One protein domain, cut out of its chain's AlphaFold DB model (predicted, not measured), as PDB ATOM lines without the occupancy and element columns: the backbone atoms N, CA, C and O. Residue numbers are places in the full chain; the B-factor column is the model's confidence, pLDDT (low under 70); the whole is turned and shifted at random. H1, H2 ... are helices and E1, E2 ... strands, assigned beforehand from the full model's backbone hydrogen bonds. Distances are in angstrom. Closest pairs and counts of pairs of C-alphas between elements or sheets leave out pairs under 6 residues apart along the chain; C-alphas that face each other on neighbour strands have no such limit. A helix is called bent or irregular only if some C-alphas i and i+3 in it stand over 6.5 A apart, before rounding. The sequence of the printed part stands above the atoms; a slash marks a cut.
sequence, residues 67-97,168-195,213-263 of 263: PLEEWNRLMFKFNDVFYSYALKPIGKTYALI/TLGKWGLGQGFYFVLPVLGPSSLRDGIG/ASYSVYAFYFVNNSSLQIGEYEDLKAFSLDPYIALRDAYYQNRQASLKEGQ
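Overview. This is residues 67 to 97, 168 to 195 and 213 to 263 of the 263 residues of the protein "VacJ-like lipoprotein" of Candidatus Magnetoovum chiemensis (UniProt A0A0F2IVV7). A long bent helix, H1, runs along an open arch: its first arm, H1a, packs on strand E1 of a small two-stranded hairpin, E1 and E2, while H6 packs on E2, and its second arm, H1b, meets the last residues of H4 at about a right angle. Residues 213 to 221 of H4 stick out, and the short H5 links H4 to H6. The printed part has 110 residues, with six named helices and two named strands in the order H1, H2, E1, E2, H3, H4, H5, H6; the sheet, E1 - E2, is antiparallel and the class is mostly helix. The whole is only just compact, close to loose, with a radius of gyration of the C-alphas of 15.3 A and spans of 45 by 35 by 24 A.

Along the chain. H1, residues 69 to 97, begins with C-alpha 69 at (-17.969, -26.439, -12.430). By its hydrogen bonds it was assigned as one helix, but it is bent: C-alphas 85 and 88 are 6.6 A apart. Its arms are H1a, residues 69 to 85, 23.9 A long, and H1b, residues 88 to 97, 15.2 A long. H2 is residues 168 to 171, E1 residues 179 to 182, E2 residues 186 to 189 and H3 residues 190 to 195. H4, residues 213 to 227, measures 20.7 A and begins with C-alpha 213 at (-32.893, 4.160, -3.278). H5, residues 232 to 239, is followed by H6, residues 243 to 261, 26.2 A long, with C-alpha 261 at (-8.702, -3.441, -27.655).

Arrangement. H1a and H1b stand at a steep tilt of 41 degrees. H1a has 10 pairs of C-alphas within 8 A of E1, the closest those of Asn 72 and Val 181, 5.0 A apart. E1 and E2 form a hairpin, antiparallel at 143 degrees, with N 180 and O 188 at 3.0 A and N 182 and O 186 at 2.8 A, within hydrogen-bond range. The closest C-alphas of E2 and H6 are those of Pro 187 and Arg 248, 6.5 A apart. H1a and H6 are close but not clearly touching, with the C-alphas of Arg 73 and Tyr 244 closest at 6.8 A, and about perpendicular at 84 degrees. H5 and H6 touch, closest at the C-alphas of Lys 237 and Pro 243, 5.1 A apart, at a steep tilt of 57 degrees, opposite ways; H6 touches H5 with residues 243 to 247 alone. H2 and H3 only just touch, with 3 pairs of C-alphas within 8 A, the closest those of Leu 169 and Arg 191 at 7.0 A. H1b and H4 touch, closest at the C-alphas of Gly 91 and Ser 227, 4.4 A apart, about perpendicular at 88 degrees; H4 touches H1b with residues 223 to 227 alone. H4 is apart from E1, E2 and H6. Each O i to N i+4 pair is within hydrogen-bond range in H1a, H3, H4, H5 and H6, against 4 of 6 in H1b; H2 is too short for such a pair.

Size, cuts and confidence. The C-alphas of Leu 96 and Gly 173 are the two farthest apart, at 45.1 A. Residues 98 to 167 are not printed, and C-alphas 97 and 168 are 36.8 A apart across that cut; residues 196 to 212 are not printed either, with C-alphas 195 and 213 23.5 A apart. Of the links that are printed whole, H2 to E1 is short and the others are tight. The mean pLDDT of the printed part is 91.9, and residues 262 to 263 are under 70.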
ATOM      1  N   PRO A  67     -12.548 -24.955 -11.645       88.50
ATOM      2  CA  PRO A  67     -12.497 -25.914 -10.543       88.50
ATOM      3  C   PRO A  67     -13.837 -26.041  -9.801       88.50
ATOM      4  O   PRO A  67     -14.005 -26.952  -8.995       88.50
ATOM      5  N   LEU A  68     -14.774 -25.118 -10.039       91.56
ATOM      6  CA  LEU A  68     -16.078 -25.036  -9.378       91.56
ATOM      7  C   LEU A  68     -17.224 -25.325 -10.358       91.56
ATOM      8  O   LEU A  68     -18.311 -24.771 -10.209       91.56
ATOM      9  N   GLU A  69     -17.004 -26.190 -11.351       92.19
ATOM     10  CA  GLU A  69     -17.969 -26.439 -12.430       92.19
ATOM     11  C   GLU A  69     -19.363 -26.823 -11.901       92.19
ATOM     12  O   GLU A  69     -20.373 -26.311 -12.384       92.19
ATOM     13  N   GLU A  70     -19.444 -27.666 -10.867       92.88
ATOM     14  CA  GLU A  70     -20.724 -28.070 -10.269       92.88
ATOM     15  C   GLU A  70     -21.502 -26.876  -9.699       92.88
ATOM     16  O   GLU A  70     -22.695 -26.705  -9.973       92.88
ATOM     17  N   TRP A  71     -20.813 -26.012  -8.949       91.94
ATOM     18  CA  TRP A  71     -21.383 -24.775  -8.419       91.94
ATOM     19  C   TRP A  71     -21.789 -23.830  -9.549       91.94
ATOM     20  O   TRP A  71     -22.877 -23.253  -9.533       91.94
ATOM     21  N   ASN A  72     -20.943 -23.705 -10.563       94.94
ATOM     22  CA  ASN A  72     -21.152 -22.801 -11.679       94.94
ATOM     23  C   ASN A  72     -22.348 -23.217 -12.533       94.94
ATOM     24  O   ASN A  72     -23.173 -22.373 -12.882       94.94
ATOM     25  N   ARG A  73     -22.515 -24.517 -12.792       95.25
ATOM     26  CA  ARG A  73     -23.702 -25.069 -13.458       95.25
ATOM     27  C   ARG A  73     -24.962 -24.905 -12.608       95.25
ATOM     28  O   ARG A  73     -26.030 -24.641 -13.159       95.25
ATOM     29  N   LEU A  74     -24.863 -25.035 -11.283       95.94
ATOM     30  CA  LEU A  74     -25.983 -24.776 -10.374       95.94
ATOM     31  C   LEU A  74     -26.419 -23.304 -10.428       95.94
ATOM     32  O   LEU A  74     -27.599 -23.020 -10.636       95.94
ATOM     33  N   MET A  75     -25.476 -22.372 -10.295       96.31
ATOM     34  CA  MET A  75     -25.750 -20.933 -10.375       96.31
ATOM     35  C   MET A  75     -26.211 -20.515 -11.771       96.31
ATOM     36  O   MET A  75     -27.093 -19.670 -11.898       96.31
ATOM     37  N   PHE A  76     -25.695 -21.153 -12.822       95.19
ATOM     38  CA  PHE A  76     -26.188 -20.976 -14.185       95.19
ATOM     39  C   PHE A  76     -27.671 -21.347 -14.294       95.19
ATOM     40  O   PHE A  76     -28.458 -20.554 -14.803       95.19
ATOM     41  N   LYS A  77     -28.089 -22.497 -13.747       95.81
ATOM     42  CA  LYS A  77     -29.511 -22.882 -13.703       95.81
ATOM     43  C   LYS A  77     -30.349 -21.902 -12.885       95.81
ATOM     44  O   LYS A  77     -31.458 -21.570 -13.289       95.81
ATOM     45  N   PHE A  78     -29.833 -21.426 -11.752       96.56
ATOM     46  CA  PHE A  78     -30.509 -20.396 -10.962       96.56
ATOM     47  C   PHE A  78     -30.723 -19.114 -11.782       96.56
ATOM     48  O   PHE A  78     -31.836 -18.590 -11.820       96.56
ATOM     49  N   ASN A  79     -29.691 -18.649 -12.488       95.56
ATOM     50  CA  ASN A  79     -29.761 -17.471 -13.350       95.56
ATOM     51  C   ASN A  79     -30.708 -17.677 -14.536       95.56
ATOM     52  O   ASN A  79     -31.450 -16.760 -14.869       95.56
ATOM     53  N   ASP A  80     -30.734 -18.872 -15.129       95.38
ATOM     54  CA  ASP A  80     -31.666 -19.242 -16.201       95.38
ATOM     55  C   ASP A  80     -33.122 -19.150 -15.722       95.38
ATOM     56  O   ASP A  80     -33.958 -18.510 -16.358       95.38
ATOM     57  N   VAL A  81     -33.420 -19.702 -14.540       96.12
ATOM     58  CA  VAL A  81     -34.748 -19.600 -13.918       96.12
ATOM     59  C   VAL A  81     -35.088 -18.145 -13.595       96.12
ATOM     60  O   VAL A  81     -36.173 -17.676 -13.936       96.12
ATOM     61  N   PHE A  82     -34.169 -17.405 -12.977       95.69
ATOM     62  CA  PHE A  82     -34.370 -15.990 -12.670       95.69
ATOM     63  C   PHE A  82     -34.647 -15.170 -13.938       95.69
ATOM     64  O   PHE A  82     -35.574 -14.356 -13.965       95.69
ATOM     65  N   TYR A  83     -33.893 -15.421 -15.008       94.88
ATOM     66  CA  TYR A  83     -34.092 -14.781 -16.298       94.88
ATOM     67  C   TYR A  83     -35.493 -15.071 -16.840       94.88
ATOM     68  O   TYR A  83     -36.256 -14.144 -17.114       94.88
ATOM     69  N   SER A  84     -35.865 -16.347 -16.946       94.44
ATOM     70  CA  SER A  84     -37.130 -16.765 -17.552       94.44
ATOM     71  C   SER A  84     -38.363 -16.321 -16.764       94.44
ATOM     72  O   SER A  84     -39.361 -15.943 -17.379       94.44
ATOM     73  N   TYR A  85     -38.308 -16.358 -15.429       95.56
ATOM     74  CA  TYR A  85     -39.477 -16.143 -14.571       95.56
ATOM     75  C   TYR A  85     -39.581 -14.738 -13.974       95.56
ATOM     76  O   TYR A  85     -40.687 -14.321 -13.635       95.56
ATOM     77  N   ALA A  86     -38.477 -13.997 -13.853       94.94
ATOM     78  CA  ALA A  86     -38.487 -12.645 -13.296       94.94
ATOM     79  C   ALA A  86     -38.034 -11.607 -14.325       94.94
ATOM     80  O   ALA A  86     -38.810 -10.728 -14.702       94.94
ATOM     81  N   LEU A  87     -36.803 -11.714 -14.825       94.69
ATOM     82  CA  LEU A  87     -36.211 -10.642 -15.628       94.69
ATOM     83  C   LEU A  87     -36.908 -10.456 -16.978       94.69
ATOM     84  O   LEU A  87     -37.226  -9.332 -17.355       94.69
ATOM     85  N   LYS A  88     -37.195 -11.549 -17.687       94.88
ATOM     86  CA  LYS A  88     -37.866 -11.539 -18.990       94.88
ATOM     87  C   LYS A  88     -39.277 -10.944 -18.931       94.88
ATOM     88  O   LYS A  88     -39.544 -10.047 -19.732       94.88
ATOM     89  N   PRO A  89     -40.201 -11.382 -18.050       96.19
ATOM     90  CA  PRO A  89     -41.526 -10.769 -17.986       96.19
ATOM     91  C   PRO A  89     -41.455  -9.295 -17.575       96.19
ATOM     92  O   PRO A  89     -42.084  -8.471 -18.233       96.19
ATOM     93  N   ILE A  90     -40.632  -8.940 -16.579       95.94
ATOM     94  CA  ILE A  90     -40.444  -7.540 -16.159       95.94
ATOM     95  C   ILE A  90     -39.911  -6.697 -17.320       95.94
ATOM     96  O   ILE A  90     -40.450  -5.633 -17.613       95.94
ATOM     97  N   GLY A  91     -38.885  -7.189 -18.015       94.75
ATOM     98  CA  GLY A  91     -38.286  -6.521 -19.162       94.75
ATOM     99  C   GLY A  91     -39.269  -6.349 -20.320       94.75
ATOM    100  O   GLY A  91     -39.301  -5.281 -20.921       94.75
ATOM    101  N   LYS A  92     -40.119  -7.349 -20.602       94.81
ATOM    102  CA  LYS A  92     -41.180  -7.252 -21.621       94.81
ATOM    103  C   LYS A  92     -42.250  -6.230 -21.248       94.81
ATOM    104  O   LYS A  92     -42.658  -5.451 -22.101       94.81
ATOM    105  N   THR A  93     -42.688  -6.210 -19.990       95.38
ATOM    106  CA  THR A  93     -43.631  -5.194 -19.503       95.38
ATOM    107  C   THR A  93     -43.010  -3.803 -19.569       95.38
ATOM    108  O   THR A  93     -43.656  -2.860 -20.012       95.38
ATOM    109  N   TYR A  94     -41.741  -3.670 -19.189       94.25
ATOM    110  CA  TYR A  94     -41.016  -2.412 -19.283       94.25
ATOM    111  C   TYR A  94     -40.809  -1.969 -20.739       94.25
ATOM    112  O   TYR A  94     -40.913  -0.783 -21.037       94.25
ATOM    113  N   ALA A  95     -40.614  -2.901 -21.676       94.00
ATOM    114  CA  ALA A  95     -40.473  -2.601 -23.101       94.00
ATOM    115  C   ALA A  95     -41.724  -1.955 -23.734       94.00
ATOM    116  O   ALA A  95     -41.612  -1.369 -24.811       94.00
ATOM    117  N   LEU A  96     -42.881  -1.979 -23.058       95.00
ATOM    118  CA  LEU A  96     -44.096  -1.279 -23.495       95.00
ATOM    119  C   LEU A  96     -43.926   0.246 -23.582       95.00
ATOM    120  O   LEU A  96     -44.674   0.886 -24.315       95.00
ATOM    121  N   ILE A  97     -42.945   0.835 -22.885       93.88
ATOM    122  CA  ILE A  97     -42.679   2.286 -22.957       93.88
ATOM    123  C   ILE A  97     -42.036   2.719 -24.288       93.88
ATOM    124  O   ILE A  97     -41.841   3.910 -24.517       93.88
ATOM    125  N   THR A 168      -8.244  -3.501 -15.511       95.12
ATOM    126  CA  THR A 168      -7.081  -2.821 -14.934       95.12
ATOM    127  C   THR A 168      -6.142  -3.847 -14.328       95.12
ATOM    128  O   THR A 168      -5.006  -3.956 -14.778       95.12
ATOM    129  N   LEU A 169      -6.623  -4.671 -13.399       95.50
ATOM    130  CA  LEU A 169      -5.831  -5.740 -12.786       95.50
ATOM    131  C   LEU A 169      -5.234  -6.686 -13.838       95.50
ATOM    132  O   LEU A 169      -4.072  -7.073 -13.729       95.50
ATOM    133  N   GLY A 170      -5.993  -6.991 -14.895       93.62
ATOM    134  CA  GLY A 170      -5.517  -7.776 -16.032       93.62
ATOM    135  C   GLY A 170      -4.329  -7.137 -16.749       93.62
ATOM    136  O   GLY A 170      -3.349  -7.820 -17.036       93.62
ATOM    137  N   LYS A 171      -4.371  -5.819 -16.984       93.94
ATOM    138  CA  LYS A 171      -3.252  -5.071 -17.576       93.94
ATOM    139  C   LYS A 171      -2.003  -5.092 -16.690       93.94
ATOM    140  O   LYS A 171      -0.896  -5.135 -17.214       93.94
ATOM    141  N   TRP A 172      -2.176  -5.090 -15.371       93.44
ATOM    142  CA  TRP A 172      -1.080  -5.180 -14.397       93.44
ATOM    143  C   TRP A 172      -0.541  -6.608 -14.201       93.44
ATOM    144  O   TRP A 172       0.293  -6.834 -13.328       93.44
ATOM    145  N   GLY A 173      -0.979  -7.569 -15.019       91.25
ATOM    146  CA  GLY A 173      -0.460  -8.937 -15.026       91.25
ATOM    147  C   GLY A 173      -1.220  -9.909 -14.126       91.25
ATOM    148  O   GLY A 173      -0.825 -11.070 -14.027       91.25
ATOM    149  N   LEU A 174      -2.325  -9.489 -13.495       92.31
ATOM    150  CA  LEU A 174      -3.172 -10.419 -12.756       92.31
ATOM    151  C   LEU A 174      -3.955 -11.292 -13.750       92.31
ATOM    152  O   LEU A 174      -4.810 -10.807 -14.502       92.31
ATOM    153  N   GLY A 175      -3.662 -12.593 -13.758       89.38
ATOM    154  CA  GLY A 175      -4.412 -13.573 -14.545       89.38
ATOM    155  C   GLY A 175      -5.894 -13.604 -14.154       89.38
ATOM    156  O   GLY A 175      -6.271 -13.139 -13.082       89.38
ATOM    157  N   GLN A 176      -6.752 -14.166 -15.011       87.94
ATOM    158  CA  GLN A 176      -8.195 -14.242 -14.716       87.94
ATOM    159  C   GLN A 176      -8.495 -15.051 -13.437       87.94
ATOM    160  O   GLN A 176      -9.460 -14.768 -12.730       87.94
ATOM    161  N   GLY A 177      -7.634 -16.012 -13.095       90.38
ATOM    162  CA  GLY A 177      -7.869 -16.943 -11.995       90.38
ATOM    163  C   GLY A 177      -8.898 -18.002 -12.383       90.38
ATOM    164  O   GLY A 177      -9.000 -18.362 -13.557       90.38
ATOM    165  N   PHE A 178      -9.628 -18.515 -11.395       91.06
ATOM    166  CA  PHE A 178     -10.682 -19.492 -11.644       91.06
ATOM    167  C   PHE A 178     -11.981 -18.816 -12.092       91.06
ATOM    168  O   PHE A 178     -12.305 -17.706 -11.659       91.06
ATOM    169  N   TYR A 179     -12.713 -19.513 -12.952       92.44
ATOM    170  CA  TYR A 179     -14.044 -19.133 -13.394       92.44
ATOM    171  C   TYR A 179     -15.080 -19.416 -12.309       92.44
ATOM    172  O   TYR A 179     -15.066 -20.479 -11.681       92.44
ATOM    173  N   PHE A 180     -16.008 -18.484 -12.111       94.00
ATOM    174  CA  PHE A 180     -17.196 -18.758 -11.320       94.00
ATOM    175  C   PHE A 180     -18.415 -17.978 -11.797       94.00
ATOM    176  O   PHE A 180     -18.301 -16.913 -12.399       94.00
ATOM    177  N   VAL A 181     -19.605 -18.502 -11.514       94.69
ATOM    178  CA  VAL A 181     -20.873 -17.856 -11.870       94.69
ATOM    179  C   VAL A 181     -21.495 -17.229 -10.630       94.69
ATOM    180  O   VAL A 181     -21.747 -17.902  -9.629       94.69
ATOM    181  N   LEU A 182     -21.765 -15.927 -10.708       93.44
ATOM    182  CA  LEU A 182     -22.473 -15.173  -9.684       93.44
ATOM    183  C   LEU A 182     -23.991 -15.275  -9.878       93.44
ATOM    184  O   LEU A 182     -24.471 -15.204 -11.018       93.44
ATOM    185  N   PRO A 183     -24.772 -15.369  -8.788       91.50
ATOM    186  CA  PRO A 183     -26.220 -15.269  -8.875       91.50
ATOM    187  C   PRO A 183     -26.614 -13.876  -9.384       91.50
ATOM    188  O   PRO A 183     -26.067 -12.866  -8.943       91.50
ATOM    189  N   VAL A 184     -27.569 -13.825 -10.311       90.75
ATOM    190  CA  VAL A 184     -28.092 -12.639 -11.019       90.75
ATOM    191  C   VAL A 184     -27.084 -11.949 -11.948       90.75
ATOM    192  O   VAL A 184     -27.448 -11.592 -13.065       90.75
ATOM    193  N   LEU A 185     -25.829 -11.780 -11.526       87.56
ATOM    194  CA  LEU A 185     -24.790 -11.064 -12.278       87.56
ATOM    195  C   LEU A 185     -24.170 -11.896 -13.411       87.56
ATOM    196  O   LEU A 185     -23.725 -11.324 -14.402       87.56
ATOM    197  N   GLY A 186     -24.168 -13.229 -13.291       91.69
ATOM    198  CA  GLY A 186     -23.716 -14.128 -14.352       91.69
ATOM    199  C   GLY A 186     -22.226 -14.512 -14.290       91.69
ATOM    200  O   GLY A 186     -21.654 -14.572 -13.199       91.69
ATOM    201  N   PRO A 187     -21.617 -14.862 -15.439       93.25
ATOM    202  CA  PRO A 187     -20.220 -15.291 -15.554       93.25
ATOM    203  C   PRO A 187     -19.220 -14.284 -14.973       93.25
ATOM    204  O   PRO A 187     -19.306 -13.088 -15.250       93.25
ATOM    205  N   SER A 188     -18.243 -14.765 -14.206       94.56
ATOM    206  CA  SER A 188     -17.162 -13.954 -13.648       94.56
ATOM    207  C   SER A 188     -15.864 -14.761 -13.489       94.56
ATOM    208  O   SER A 188     -15.821 -15.976 -13.684       94.56
ATOM    209  N   SER A 189     -14.781 -14.080 -13.129       94.06
ATOM    210  CA  SER A 189     -13.486 -14.681 -12.789       94.06
ATOM    211  C   SER A 189     -12.996 -14.137 -11.450       94.06
ATOM    212  O   SER A 189     -13.468 -13.085 -11.019       94.06
ATOM    213  N   LEU A 190     -12.054 -14.805 -10.769       93.50
ATOM    214  CA  LEU A 190     -11.522 -14.318  -9.479       93.50
ATOM    215  C   LEU A 190     -11.057 -12.861  -9.567       93.50
ATOM    216  O   LEU A 190     -11.383 -12.040  -8.710       93.50
ATOM    217  N   ARG A 191     -10.343 -12.531 -10.644       94.88
ATOM    218  CA  ARG A 191      -9.901 -11.165 -10.916       94.88
ATOM    219  C   ARG A 191     -11.075 -10.217 -11.110       94.88
ATOM    220  O   ARG A 191     -11.074  -9.125 -10.552       94.88
ATOM    221  N   ASP A 192     -12.044 -10.605 -11.928       93.81
ATOM    222  CA  ASP A 192     -13.157  -9.728 -12.277       93.81
ATOM    223  C   ASP A 192     -14.115  -9.548 -11.081       93.81
ATOM    224  O   ASP A 192     -14.637  -8.456 -10.890       93.81
ATOM    225  N   GLY A 193     -14.236 -10.538 -10.190       93.19
ATOM    226  CA  GLY A 193     -14.930 -10.420  -8.906       93.19
ATOM    227  C   GLY A 193     -14.275  -9.419  -7.949       93.19
ATOM    228  O   GLY A 193     -14.972  -8.614  -7.335       93.19
ATOM    229  N   ILE A 194     -12.938  -9.400  -7.866       94.12
ATOM    230  CA  ILE A 194     -12.203  -8.331  -7.160       94.12
ATOM    231  C   ILE A 194     -12.408  -6.987  -7.877       94.12
ATOM    232  O   ILE A 194     -12.576  -5.955  -7.226       94.12
ATOM    233  N   GLY A 195     -12.452  -7.004  -9.211       94.69
ATOM    234  CA  GLY A 195     -12.768  -5.850 -10.049       94.69
ATOM    235  C   GLY A 195     -14.087  -5.185  -9.664       94.69
ATOM    236  O   GLY A 195     -14.102  -3.987  -9.402       94.69
ATOM    237  N   ALA A 213     -32.955   3.389  -2.047       92.12
ATOM    238  CA  ALA A 213     -32.893   4.160  -3.278       92.12
ATOM    239  C   ALA A 213     -31.710   3.733  -4.154       92.12
ATOM    240  O   ALA A 213     -31.906   3.546  -5.352       92.12
ATOM    241  N   SER A 214     -30.524   3.507  -3.581       90.38
ATOM    242  CA  SER A 214     -29.358   3.012  -4.329       90.38
ATOM    243  C   SER A 214     -29.666   1.679  -5.021       90.38
ATOM    244  O   SER A 214     -29.538   1.567  -6.243       90.38
ATOM    245  N   TYR A 215     -30.191   0.696  -4.281       92.56
ATOM    246  CA  TYR A 215     -30.590  -0.591  -4.861       92.56
ATOM    247  C   TYR A 215     -31.713  -0.460  -5.890       92.56
ATOM    248  O   TYR A 215     -31.697  -1.167  -6.894       92.56
ATOM    249  N   SER A 216     -32.658   0.459  -5.686       94.75
ATOM    250  CA  SER A 216     -33.719   0.724  -6.664       94.75
ATOM    251  C   SER A 216     -33.157   1.280  -7.973       94.75
ATOM    252  O   SER A 216     -33.593   0.874  -9.048       94.75
ATOM    253  N   VAL A 217     -32.160   2.168  -7.902       95.44
ATOM    254  CA  VAL A 217     -31.469   2.709  -9.081       95.44
ATOM    255  C   VAL A 217     -30.676   1.613  -9.793       95.44
ATOM    256  O   VAL A 217     -30.773   1.505 -11.014       95.44
ATOM    257  N   TYR A 218     -29.959   0.757  -9.058       93.88
ATOM    258  CA  TYR A 218     -29.275  -0.404  -9.638       93.88
ATOM    259  C   TYR A 218     -30.247  -1.380 -10.306       93.88
ATOM    260  O   TYR A 218     -30.002  -1.814 -11.429       93.88
ATOM    261  N   ALA A 219     -31.364  -1.701  -9.650       94.44
ATOM    262  CA  ALA A 219     -32.389  -2.579 -10.203       94.44
ATOM    263  C   ALA A 219     -33.016  -1.979 -11.467       94.44
ATOM    264  O   ALA A 219     -33.210  -2.683 -12.454       94.44
ATOM    265  N   PHE A 220     -33.285  -0.672 -11.466       96.31
ATOM    266  CA  PHE A 220     -33.805   0.028 -12.634       96.31
ATOM    267  C   PHE A 220     -32.805   0.031 -13.795       96.31
ATOM    268  O   PHE A 220     -33.181  -0.286 -14.922       96.31
ATOM    269  N   TYR A 221     -31.532   0.321 -13.518       95.12
ATOM    270  CA  TYR A 221     -30.455   0.220 -14.501       95.12
ATOM    271  C   TYR A 221     -30.377  -1.187 -15.106       95.12
ATOM    272  O   TYR A 221     -30.369  -1.334 -16.331       95.12
ATOM    273  N   PHE A 222     -30.386  -2.210 -14.251       94.19
ATOM    274  CA  PHE A 222     -30.340  -3.611 -14.648       94.19
ATOM    275  C   PHE A 222     -31.525  -3.980 -15.549       94.19
ATOM    276  O   PHE A 222     -31.320  -4.439 -16.670       94.19
ATOM    277  N   VAL A 223     -32.757  -3.686 -15.123       95.81
ATOM    278  CA  VAL A 223     -33.969  -3.948 -15.915       95.81
ATOM    279  C   VAL A 223     -33.945  -3.196 -17.244       95.81
ATOM    280  O   VAL A 223     -34.247  -3.790 -18.280       95.81
ATOM    281  N   ASN A 224     -33.565  -1.913 -17.247       96.81
ATOM    282  CA  ASN A 224     -33.507  -1.124 -18.474       96.81
ATOM    283  C   ASN A 224     -32.528  -1.736 -19.478       96.81
ATOM    284  O   ASN A 224     -32.896  -1.936 -20.635       96.81
ATOM    285  N   ASN A 225     -31.317  -2.081 -19.033       93.88
ATOM    286  CA  ASN A 225     -30.308  -2.673 -19.902       93.88
ATOM    287  C   ASN A 225     -30.739  -4.052 -20.421       93.88
ATOM    288  O   ASN A 225     -30.707  -4.286 -21.626       93.88
ATOM    289  N   SER A 226     -31.232  -4.929 -19.542       92.06
ATOM    290  CA  SER A 226     -31.705  -6.260 -19.936       92.06
ATOM    291  C   SER A 226     -32.896  -6.204 -20.888       92.06
ATOM    292  O   SER A 226     -33.020  -7.056 -21.762       92.06
ATOM    293  N   SER A 227     -33.763  -5.194 -20.771       94.88
ATOM    294  CA  SER A 227     -34.925  -5.051 -21.655       94.88
ATOM    295  C   SER A 227     -34.558  -4.795 -23.122       94.88
ATOM    296  O   SER A 227     -35.365  -5.079 -24.009       94.88
ATOM    297  N   LEU A 228     -33.372  -4.236 -23.386       93.56
ATOM    298  CA  LEU A 228     -32.874  -3.948 -24.734       93.56
ATOM    299  C   LEU A 228     -32.216  -5.169 -25.394       93.56
ATOM    300  O   LEU A 228     -31.911  -5.111 -26.574       93.56
ATOM    301  N   GLN A 229     -32.013  -6.252 -24.638       90.94
ATOM    302  CA  GLN A 229     -31.293  -7.464 -25.054       90.94
ATOM    303  C   GLN A 229     -32.150  -8.730 -24.869       90.94
ATOM    304  O   GLN A 229     -31.641  -9.848 -24.780       90.94
ATOM    305  N   ILE A 230     -33.472  -8.574 -24.743       89.62
ATOM    306  CA  ILE A 230     -34.392  -9.715 -24.638       89.62
ATOM    307  C   ILE A 230     -34.332 -10.504 -25.949       89.62
ATOM    308  O   ILE A 230     -34.538  -9.921 -27.008       89.62
ATOM    309  N   GLY A 231     -34.113 -11.819 -25.880       88.44
ATOM    310  CA  GLY A 231     -33.957 -12.687 -27.048       88.44
ATOM    311  C   GLY A 231     -32.524 -13.177 -27.236       88.44
ATOM    312  O   GLY A 231     -32.326 -14.352 -27.523       88.44
ATOM    313  N   GLU A 232     -31.516 -12.332 -26.989       90.19
ATOM    314  CA  GLU A 232     -30.112 -12.678 -27.265       90.19
ATOM    315  C   GLU A 232     -29.625 -13.885 -26.448       90.19
ATOM    316  O   GLU A 232     -28.890 -14.741 -26.944       90.19
ATOM    317  N   TYR A 233     -30.049 -13.971 -25.183       88.00
ATOM    318  CA  TYR A 233     -29.721 -15.099 -24.312       88.00
ATOM    319  C   TYR A 233     -30.421 -16.387 -24.763       88.00
ATOM    320  O   TYR A 233     -29.822 -17.463 -24.743       88.00
ATOM    321  N   GLU A 234     -31.683 -16.294 -25.186       90.81
ATOM    322  CA  GLU A 234     -32.421 -17.440 -25.709       90.81
ATOM    323  C   GLU A 234     -31.846 -17.943 -27.029       90.81
ATOM    324  O   GLU A 234     -31.753 -19.156 -27.204       90.81
ATOM    325  N   ASP A 235     -31.414 -17.039 -27.905       90.94
ATOM    326  CA  ASP A 235     -30.738 -17.373 -29.154       90.94
ATOM    327  C   ASP A 235     -29.438 -18.130 -28.862       90.94
ATOM    328  O   ASP A 235     -29.231 -19.234 -29.366       90.94
ATOM    329  N   LEU A 236     -28.600 -17.610 -27.956       88.56
ATOM    330  CA  LEU A 236     -27.382 -18.299 -27.520       88.56
ATOM    331  C   LEU A 236     -27.688 -19.701 -26.978       88.56
ATOM    332  O   LEU A 236     -26.992 -20.662 -27.309       88.56
ATOM    333  N   LYS A 237     -28.743 -19.843 -26.170       89.75
ATOM    334  CA  LYS A 237     -29.173 -21.134 -25.615       89.75
ATOM    335  C   LYS A 237     -29.711 -22.086 -26.686       89.75
ATOM    336  O   LYS A 237     -29.494 -23.287 -26.578       89.75
ATOM    337  N   ALA A 238     -30.407 -21.574 -27.696       89.75
ATOM    338  CA  ALA A 238     -30.990 -22.370 -28.772       89.75
ATOM    339  C   ALA A 238     -29.934 -22.886 -29.760       89.75
ATOM    340  O   ALA A 238     -30.082 -23.986 -30.289       89.75
ATOM    341  N   PHE A 239     -28.867 -22.116 -29.995       89.38
ATOM    342  CA  PHE A 239     -27.813 -22.467 -30.951       89.38
ATOM    343  C   PHE A 239     -26.640 -23.250 -30.348       89.38
ATOM    344  O   PHE A 239     -25.772 -23.700 -31.097       89.38
ATOM    345  N   SER A 240     -26.595 -23.430 -29.025       88.94
ATOM    346  CA  SER A 240     -25.493 -24.105 -28.332       88.94
ATOM    347  C   SER A 240     -25.855 -25.519 -27.874       88.94
ATOM    348  O   SER A 240     -26.956 -25.787 -27.403       88.94
ATOM    349  N   LEU A 241     -24.886 -26.436 -27.981       91.12
ATOM    350  CA  LEU A 241     -25.020 -27.800 -27.457       91.12
ATOM    351  C   LEU A 241     -24.987 -27.818 -25.920       91.12
ATOM    352  O   LEU A 241     -25.774 -28.517 -25.287       91.12
ATOM    353  N   ASP A 242     -24.081 -27.033 -25.331       92.25
ATOM    354  CA  ASP A 242     -24.022 -26.771 -23.892       92.25
ATOM    355  C   ASP A 242     -24.028 -25.245 -23.660       92.25
ATOM    356  O   ASP A 242     -22.984 -24.596 -23.797       92.25
ATOM    357  N   PRO A 243     -25.190 -24.660 -23.310       91.75
ATOM    358  CA  PRO A 243     -25.328 -23.224 -23.067       91.75
ATOM    359  C   PRO A 243     -24.416 -22.686 -21.964       91.75
ATOM    360  O   PRO A 243     -23.994 -21.533 -22.026       91.75
ATOM    361  N   TYR A 244     -24.085 -23.508 -20.963       92.44
ATOM    362  CA  TYR A 244     -23.174 -23.104 -19.897       92.44
ATOM    363  C   TYR A 244     -21.756 -22.911 -20.439       92.44
ATOM    364  O   TYR A 244     -21.133 -21.876 -20.195       92.44
ATOM    365  N   ILE A 245     -21.266 -23.885 -21.213       91.56
ATOM    366  CA  ILE A 245     -19.936 -23.826 -21.828       91.56
ATOM    367  C   ILE A 245     -19.874 -22.689 -22.847       91.56
ATOM    368  O   ILE A 245     -18.937 -21.900 -22.810       91.56
ATOM    369  N   ALA A 246     -20.905 -22.534 -23.684       91.25
ATOM    370  CA  ALA A 246     -20.977 -21.443 -24.653       91.25
ATOM    371  C   ALA A 246     -20.892 -20.065 -23.980       91.25
ATOM    372  O   ALA A 246     -20.141 -19.199 -24.426       91.25
ATOM    373  N   LEU A 247     -21.616 -19.869 -22.871       91.50
ATOM    374  CA  LEU A 247     -21.594 -18.611 -22.130       91.50
ATOM    375  C   LEU A 247     -20.237 -18.360 -21.451       91.50
ATOM    376  O   LEU A 247     -19.739 -17.233 -21.466       91.50
ATOM    377  N   ARG A 248     -19.622 -19.402 -20.880       92.00
ATOM    378  CA  ARG A 248     -18.280 -19.331 -20.288       92.00
ATOM    379  C   ARG A 248     -17.238 -18.949 -21.338       92.00
ATOM    380  O   ARG A 248     -16.444 -18.040 -21.118       92.00
ATOM    381  N   ASP A 249     -17.253 -19.609 -22.485       90.94
ATOM    382  CA  ASP A 249     -16.272 -19.376 -23.539       90.94
ATOM    383  C   ASP A 249     -16.453 -17.972 -24.141       90.94
ATOM    384  O   ASP A 249     -15.473 -17.238 -24.292       90.94
ATOM    385  N   ALA A 250     -17.701 -17.540 -24.370       90.81
ATOM    386  CA  ALA A 250     -18.022 -16.177 -24.802       90.81
ATOM    387  C   ALA A 250     -17.537 -15.120 -23.796       90.81
ATOM    388  O   ALA A 250     -16.959 -14.104 -24.188       90.81
ATOM    389  N   TYR A 251     -17.705 -15.371 -22.493       92.19
ATOM    390  CA  TYR A 251     -17.170 -14.507 -21.444       92.19
ATOM    391  C   TYR A 251     -15.647 -14.361 -21.557       92.19
ATOM    392  O   TYR A 251     -15.139 -13.240 -21.630       92.19
ATOM    393  N   TYR A 252     -14.909 -15.473 -21.626       91.06
ATOM    394  CA  TYR A 252     -13.445 -15.442 -21.718       91.06
ATOM    395  C   TYR A 252     -12.960 -14.730 -22.982       91.06
ATOM    396  O   TYR A 252     -12.039 -13.910 -22.901       91.06
ATOM    397  N   GLN A 253     -13.592 -15.005 -24.126       91.31
ATOM    398  CA  GLN A 253     -13.289 -14.353 -25.399       91.31
ATOM    399  C   GLN A 253     -13.520 -12.843 -25.321       91.31
ATOM    400  O   GLN A 253     -12.632 -12.074 -25.686       91.31
ATOM    401  N   ASN A 254     -14.654 -12.410 -24.762       91.06
ATOM    402  CA  ASN A 254     -14.951 -10.993 -24.582       91.06
ATOM    403  C   ASN A 254     -13.914 -10.311 -23.672       91.06
ATOM    404  O   ASN A 254     -13.352  -9.282 -24.035       91.06
ATOM    405  N   ARG A 255     -13.562 -10.915 -22.528       91.31
ATOM    406  CA  ARG A 255     -12.541 -10.353 -21.620       91.31
ATOM    407  C   ARG A 255     -11.156 -10.278 -22.267       91.31
ATOM    408  O   ARG A 255     -10.432  -9.311 -22.039       91.31
ATOM    409  N   GLN A 256     -10.779 -11.273 -23.068       89.88
ATOM    410  CA  GLN A 256      -9.539 -11.254 -23.854       89.88
ATOM    411  C   GLN A 256      -9.560 -10.135 -24.903       89.88
ATOM    412  O   GLN A 256      -8.580  -9.400 -25.032       89.88
ATOM    413  N   ALA A 257     -10.677  -9.971 -25.614       89.94
ATOM    414  CA  ALA A 257     -10.859  -8.911 -26.595       89.94
ATOM    415  C   ALA A 257     -10.764  -7.522 -25.948       89.94
ATOM    416  O   ALA A 257     -10.002  -6.692 -26.436       89.94
ATOM    417  N   SER A 258     -11.416  -7.286 -24.803       89.19
ATOM    418  CA  SER A 258     -11.346  -5.997 -24.095       89.19
ATOM    419  C   SER A 258      -9.935  -5.659 -23.594       89.19
ATOM    420  O   SER A 258      -9.534  -4.494 -23.581       89.19
ATOM    421  N   LEU A 259      -9.147  -6.668 -23.199       86.69
ATOM    422  CA  LEU A 259      -7.742  -6.466 -22.831       86.69
ATOM    423  C   LEU A 259      -6.896  -6.042 -24.037       86.69
ATOM    424  O   LEU A 259      -6.058  -5.152 -23.888       86.69
ATOM    425  N   LYS A 260      -7.137  -6.645 -25.210       84.81
ATOM    426  CA  LYS A 260      -6.438  -6.340 -26.469       84.81
ATOM    427  C   LYS A 260      -6.860  -5.001 -27.071       84.81
ATOM    428  O   LYS A 260      -6.001  -4.222 -27.448       84.81
ATOM    429  N   GLU A 261      -8.159  -4.702 -27.121       74.06
ATOM    430  CA  GLU A 261      -8.702  -3.441 -27.655       74.06
ATOM    431  C   GLU A 261      -8.191  -2.217 -26.885       74.06
ATOM    432  O   GLU A 261      -8.140  -1.094 -27.388       74.06
ATOM    433  N   GLY A 262      -7.819  -2.445 -25.632       59.47
ATOM    434  CA  GLY A 262      -7.237  -1.443 -24.784       59.47
ATOM    435  C   GLY A 262      -5.725  -1.225 -24.949       59.47
ATOM    436  O   GLY A 262      -5.220  -0.299 -24.319       59.47
ATOM    437  N   GLN A 263      -4.991  -2.067 -25.675       48.38
ATOM    438  CA  GLN A 263      -3.551  -1.877 -25.922       48.38
ATOM    439  C   GLN A 263      -3.317  -0.837 -27.018       48.38
ATOM    440  O   GLN A 263      -2.371  -0.040 -26.827       48.38
TER     441      GLN A 263